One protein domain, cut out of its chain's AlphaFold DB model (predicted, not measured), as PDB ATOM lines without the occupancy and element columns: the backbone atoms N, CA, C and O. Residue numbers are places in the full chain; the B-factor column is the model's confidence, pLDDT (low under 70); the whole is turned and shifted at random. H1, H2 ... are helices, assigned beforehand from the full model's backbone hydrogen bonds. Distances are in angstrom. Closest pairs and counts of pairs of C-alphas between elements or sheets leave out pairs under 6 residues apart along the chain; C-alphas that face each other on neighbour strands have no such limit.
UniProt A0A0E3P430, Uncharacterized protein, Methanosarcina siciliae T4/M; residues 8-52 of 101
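This is residues 8 to 52 of the 101 residues of an uncharacterized protein of Methanosarcina siciliae T4/M (UniProt A0A0E3P430). Look first at the long helix H2: H1 lies beside it as the other leg of a helical hairpin, and at H2's far end H3 turns off to make an L-shaped corner. The printed part has 45 residues with three named helices, H1, H2, H3 along the chain, no named strand, and the class all helix. It is only just loose, close to compact, with a radius of gyration of the C-alphas of 11.5 A and spans of 29 by 20 by 14 A.

Find C-alpha 23 at (38.218, -1.005, -44.291); from there H2, residues 23 to 39, runs 24.4 A. H1, residues 8 to 18, begins at C-alpha 8, (24.681, -4.013, -33.590), and runs 15.7 A. H3, residues 41 to 51, runs 14.9 A to C-alpha 51 at (32.824, 17.645, -30.183).

H2 and H1 touch, closest at the C-alphas of Phe 29 and Ala 12, 4.9 A apart, with a shallow tilt of 32 degrees, opposite ways. H2, with residues 37 to 38 alone, and H3 only just touch, only at the corner by their link, with 3 pairs of C-alphas within 8 A; the closest are those of Leu 37 and Ala 44, 4.9 A. Their tilt is steep, 61 degrees. H1 and H3 are apart. In H1, H2 and H3 every O i to N i+4 pair is within hydrogen-bond range.

The C-alphas farthest apart, of Thr 21 and Asp 42, are 30.3 A apart. The printed part has no cut, and both links are tight. Residue 52 alone has pLDDT under 70.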
ATOM      1  N   GLU A   8      23.973  -4.199 -32.319       92.38
ATOM      2  CA  GLU A   8      24.681  -4.013 -33.590       92.38
ATOM      3  C   GLU A   8      25.862  -3.038 -33.452       92.38
ATOM      4  O   GLU A   8      26.983  -3.351 -33.853       92.38
ATOM      5  N   LEU A   9      25.654  -1.886 -32.797       93.75
ATOM      6  CA  LEU A   9      26.737  -0.937 -32.506       93.75
ATOM      7  C   LEU A   9      27.803  -1.564 -31.595       93.75
ATOM      8  O   LEU A   9      28.996  -1.324 -31.776       93.75
ATOM      9  N   LYS A  10      27.385  -2.371 -30.612       94.00
ATOM     10  CA  LYS A  10      28.299  -3.053 -29.686       94.00
ATOM     11  C   LYS A  10      29.154  -4.111 -30.393       94.00
ATOM     12  O   LYS A  10      30.331  -4.239 -30.063       94.00
ATOM     13  N   GLU A  11      28.573  -4.850 -31.334       95.12
ATOM     14  CA  GLU A  11      29.272  -5.826 -32.176       95.12
ATOM     15  C   GLU A  11      30.290  -5.125 -33.086       95.12
ATOM     16  O   GLU A  11      31.488  -5.387 -32.976       95.12
ATOM     17  N   ALA A  12      29.852  -4.123 -33.856       95.94
ATOM     18  CA  ALA A  12      30.726  -3.364 -34.751       95.94
ATOM     19  C   ALA A  12      31.863  -2.625 -34.009       95.94
ATOM     20  O   ALA A  12      32.981  -2.520 -34.517       95.94
ATOM     21  N   ALA A  13      31.614  -2.145 -32.784       95.38
ATOM     22  CA  ALA A  13      32.652  -1.582 -31.919       95.38
ATOM     23  C   ALA A  13      33.671  -2.640 -31.454       95.38
ATOM     24  O   ALA A  13      34.858  -2.335 -31.333       95.38
ATOM     25  N   GLY A  14      33.226  -3.876 -31.202       96.94
ATOM     26  CA  GLY A  14      34.093  -5.007 -30.874       96.94
ATOM     27  C   GLY A  14      35.033  -5.360 -32.025       96.94
ATOM     28  O   GLY A  14      36.248  -5.421 -31.825       96.94
ATOM     29  N   ASP A  15      34.496  -5.493 -33.237       97.00
ATOM     30  CA  ASP A  15      35.289  -5.772 -34.440       97.00
ATOM     31  C   ASP A  15      36.317  -4.666 -34.711       97.00
ATOM     32  O   ASP A  15      37.483  -4.953 -34.995       97.00
ATOM     33  N   MET A  16      35.927  -3.398 -34.542       96.94
ATOM     34  CA  MET A  16      36.808  -2.240 -34.727       96.94
ATOM     35  C   MET A  16      37.981  -2.199 -33.730       96.94
ATOM     36  O   MET A  16      39.034  -1.645 -34.047       96.94
ATOM     37  N   VAL A  17      37.850  -2.817 -32.551       96.38
ATOM     38  CA  VAL A  17      38.965  -2.998 -31.600       96.38
ATOM     39  C   VAL A  17      39.908  -4.125 -32.040       96.38
ATOM     40  O   VAL A  17      41.116  -4.024 -31.822       96.38
ATOM     41  N   ILE A  18      39.386  -5.186 -32.664       96.75
ATOM     42  CA  ILE A  18      40.171  -6.355 -33.095       96.75
ATOM     43  C   ILE A  18      40.913  -6.070 -34.412       96.75
ATOM     44  O   ILE A  18      42.086  -6.421 -34.546       96.75
ATOM     45  N   LEU A  19      40.255  -5.408 -35.370       96.69
ATOM     46  CA  LEU A  19      40.763  -5.124 -36.718       96.69
ATOM     47  C   LEU A  19      40.728  -3.612 -37.055       96.69
ATOM     48  O   LEU A  19      40.154  -3.211 -38.068       96.69
ATOM     49  N   PRO A  20      41.400  -2.738 -36.274       93.62
ATOM     50  CA  PRO A  20      41.305  -1.272 -36.398       93.62
ATOM     51  C   PRO A  20      41.878  -0.693 -37.702       93.62
ATOM     52  O   PRO A  20      41.785   0.512 -37.956       93.62
ATOM     53  N   THR A  21      42.525  -1.510 -38.534       95.81
ATOM     54  CA  THR A  21      43.034  -1.112 -39.854       95.81
ATOM     55  C   THR A  21      42.125  -1.524 -41.004       95.81
ATOM     56  O   THR A  21      42.235  -0.905 -42.062       95.81
ATOM     57  N   ASP A  22      41.240  -2.500 -40.801       97.81
ATOM     58  CA  ASP A  22      40.368  -3.046 -41.839       97.81
ATOM     59  C   ASP A  22      39.346  -2.002 -42.329       97.81
ATOM     60  O   ASP A  22      38.886  -1.142 -41.572       97.81
ATOM     61  N   VAL A  23      39.062  -2.014 -43.633       97.00
ATOM     62  CA  VAL A  23      38.218  -1.005 -44.291       97.00
ATOM     63  C   VAL A  23      36.735  -1.342 -44.155       97.00
ATOM     64  O   VAL A  23      35.940  -0.428 -43.937       97.00
ATOM     65  N   GLU A  24      36.362  -2.618 -44.241       96.88
ATOM     66  CA  GLU A  24      34.970  -3.061 -44.113       96.88
ATOM     67  C   GLU A  24      34.508  -2.900 -42.662       96.88
ATOM     68  O   GLU A  24      33.451  -2.322 -42.409       96.88
ATOM     69  N   VAL A  25      35.361  -3.270 -41.700       96.94
ATOM     70  CA  VAL A  25      35.105  -3.074 -40.262       96.94
ATOM     71  C   VAL A  25      34.905  -1.591 -39.919       96.94
ATOM     72  O   VAL A  25      33.944  -1.234 -39.235       96.94
ATOM     73  N   LYS A  26      35.752  -0.695 -40.453       95.94
ATOM     74  CA  LYS A  26      35.584   0.763 -40.294       95.94
ATOM     75  C   LYS A  26      34.270   1.273 -40.865       95.94
ATOM     76  O   LYS A  26      33.632   2.125 -40.246       95.94
ATOM     77  N   GLN A  27      33.892   0.806 -42.054       97.00
ATOM     78  CA  GLN A  27      32.650   1.221 -42.703       97.00
ATOM     79  C   GLN A  27      31.433   0.743 -41.908       97.00
ATOM     80  O   GLN A  27      30.561   1.562 -41.622       97.00
ATOM     81  N   ASN A  28      31.422  -0.518 -41.470       96.56
ATOM     82  CA  ASN A  28      30.359  -1.090 -40.643       96.56
ATOM     83  C   ASN A  28      30.186  -0.317 -39.322       96.56
ATOM     84  O   ASN A  28      29.094   0.154 -39.005       96.56
ATOM     85  N   PHE A  29      31.286  -0.073 -38.598       96.44
ATOM     86  CA  PHE A  29      31.258   0.723 -37.369       96.44
ATOM     87  C   PHE A  29      30.753   2.156 -37.607       96.44
ATOM     88  O   PHE A  29      29.925   2.653 -36.847       96.44
ATOM     89  N   THR A  30      31.189   2.809 -38.688       95.19
ATOM     90  CA  THR A  30      30.730   4.166 -39.036       95.19
ATOM     91  C   THR A  30      29.227   4.200 -39.339       95.19
ATOM     92  O   THR A  30      28.544   5.136 -38.926       95.19
ATOM     93  N   GLN A  31      28.695   3.179 -40.020       96.50
ATOM     94  CA  GLN A  31      27.269   3.070 -40.344       96.50
ATOM     95  C   GLN A  31      26.405   2.858 -39.096       96.50
ATOM     96  O   GLN A  31      25.408   3.560 -38.928       96.50
ATOM     97  N   GLU A  32      26.793   1.957 -38.191       95.81
ATOM     98  CA  GLU A  32      26.043   1.736 -36.949       95.81
ATOM     99  C   GLU A  32      26.135   2.933 -35.986       95.81
ATOM    100  O   GLU A  32      25.142   3.271 -35.337       95.81
ATOM    101  N   VAL A  33      27.265   3.656 -35.957       93.50
ATOM    102  CA  VAL A  33      27.355   4.956 -35.267       93.50
ATOM    103  C   VAL A  33      26.380   5.961 -35.885       93.50
ATOM    104  O   VAL A  33      25.580   6.538 -35.154       93.50
ATOM    105  N   GLN A  34      26.373   6.151 -37.209       93.56
ATOM    106  CA  GLN A  34      25.445   7.085 -37.864       93.56
ATOM    107  C   GLN A  34      23.979   6.746 -37.546       93.56
ATOM    108  O   GLN A  34      23.236   7.595 -37.054       93.56
ATOM    109  N   LYS A  35      23.585   5.486 -37.753       93.56
ATOM    110  CA  LYS A  35      22.246   4.956 -37.457       93.56
ATOM    111  C   LYS A  35      21.862   5.154 -35.989       93.56
ATOM    112  O   LYS A  35      20.706   5.447 -35.692       93.56
ATOM    113  N   THR A  36      22.810   5.033 -35.064       92.62
ATOM    114  CA  THR A  36      22.595   5.313 -33.638       92.62
ATOM    115  C   THR A  36      22.243   6.777 -33.390       92.62
ATOM    116  O   THR A  36      21.253   7.051 -32.717       92.62
ATOM    117  N   LEU A  37      23.004   7.710 -33.970       90.31
ATOM    118  CA  LEU A  37      22.781   9.152 -33.808       90.31
ATOM    119  C   LEU A  37      21.489   9.626 -34.497       90.31
ATOM    120  O   LEU A  37      20.805  10.507 -33.987       90.31
ATOM    121  N   GLU A  38      21.112   9.016 -35.623       91.31
ATOM    122  CA  GLU A  38      19.833   9.283 -36.298       91.31
ATOM    123  C   GLU A  38      18.620   8.795 -35.482       91.31
ATOM    124  O   GLU A  38      17.574   9.445 -35.476       91.31
ATOM    125  N   ASN A  39      18.754   7.668 -34.771       91.50
ATOM    126  CA  ASN A  39      17.697   7.109 -33.921       91.50
ATOM    127  C   ASN A  39      17.620   7.741 -32.518       91.50
ATOM    128  O   ASN A  39      16.586   7.607 -31.857       91.50
ATOM    129  N   ASP A  40      18.678   8.417 -32.065       90.44
ATOM    130  CA  ASP A  40      18.726   9.146 -30.793       90.44
ATOM    131  C   ASP A  40      19.279  10.578 -30.984       90.44
ATOM    132  O   ASP A  40      20.472  10.838 -30.788       90.44
ATOM    133  N   PRO A  41      18.410  11.541 -31.358       87.00
ATOM    134  CA  PRO A  41      18.803  12.938 -31.545       87.00
ATOM    135  C   PRO A  41      19.292  13.636 -30.268       87.00
ATOM    136  O   PRO A  41      19.992  14.647 -30.359       87.00
ATOM    137  N   ASP A  42      18.936  13.135 -29.080       87.75
ATOM    138  CA  ASP A  42      19.433  13.681 -27.814       87.75
ATOM    139  C   ASP A  42      20.886  13.253 -27.575       87.75
ATOM    140  O   ASP A  42      21.719  14.103 -27.250       87.75
ATOM    141  N   LEU A  43      21.216  11.985 -27.837       87.06
ATOM    142  CA  LEU A  43      22.594  11.486 -27.850       87.06
ATOM    143  C   LEU A  43      23.444  12.189 -28.921       87.06
ATOM    144  O   LEU A  43      24.580  12.578 -28.647       87.06
ATOM    145  N   ALA A  44      22.892  12.412 -30.119       88.06
ATOM    146  CA  ALA A  44      23.569  13.163 -31.178       88.06
ATOM    147  C   ALA A  44      23.923  14.591 -30.738       88.06
ATOM    148  O   ALA A  44      25.061  15.026 -30.906       88.06
ATOM    149  N   ARG A  45      22.977  15.290 -30.104       82.44
ATOM    150  CA  ARG A  45      23.167  16.639 -29.551       82.44
ATOM    151  C   ARG A  45      24.161  16.666 -28.385       82.44
ATOM    152  O   ARG A  45      24.913  17.632 -28.247       82.44
ATOM    153  N   GLU A  46      24.188  15.632 -27.545       83.44
ATOM    154  CA  GLU A  46      25.183  15.499 -26.474       83.44
ATOM    155  C   GLU A  46      26.598  15.308 -27.044       83.44
ATOM    156  O   GLU A  46      27.515  16.031 -26.651       83.44
ATOM    157  N   ILE A  47      26.767  14.415 -28.023       83.81
ATOM    158  CA  ILE A  47      28.049  14.177 -28.699       83.81
ATOM    159  C   ILE A  47      28.499  15.419 -29.478       83.81
ATOM    160  O   ILE A  47      29.660  15.806 -29.364       83.81
ATOM    161  N   GLU A  48      27.599  16.109 -30.183       80.81
ATOM    162  CA  GLU A  48      27.901  17.392 -30.830       80.81
ATOM    163  C   GLU A  48      28.415  18.417 -29.805       80.81
ATOM    164  O   GLU A  48      29.449  19.043 -30.021       80.81
ATOM    165  N   THR A  49      27.765  18.525 -28.642       75.25
ATOM    166  CA  THR A  49      28.197  19.419 -27.549       75.25
ATOM    167  C   THR A  49      29.575  19.037 -26.984       75.25
ATOM    168  O   THR A  49      30.301  19.904 -26.500       75.25
ATOM    169  N   MET A  50      29.960  17.756 -27.033       75.44
ATOM    170  CA  MET A  50      31.299  17.287 -26.642       75.44
ATOM    171  C   MET A  50      32.356  17.486 -27.740       75.44
ATOM    172  O   MET A  50      33.532  17.643 -27.417       75.44
ATOM    173  N   MET A  51      31.953  17.465 -29.013       73.25
ATOM    174  CA  MET A  51      32.824  17.645 -30.183       73.25
ATOM    175  C   MET A  51      33.001  19.109 -30.601       73.25
ATOM    176  O   MET A  51      33.938  19.415 -31.337       73.25
ATOM    177  N   GLN A  52      32.125  20.013 -30.162       66.44
ATOM    178  CA  GLN A  52      32.285  21.446 -30.379       66.44
ATOM    179  C   GLN A  52      33.563  21.944 -29.690       66.44
ATOM    180  O   GLN A  52      33.658  21.974 -28.459       66.44
TER     181      GLN A  52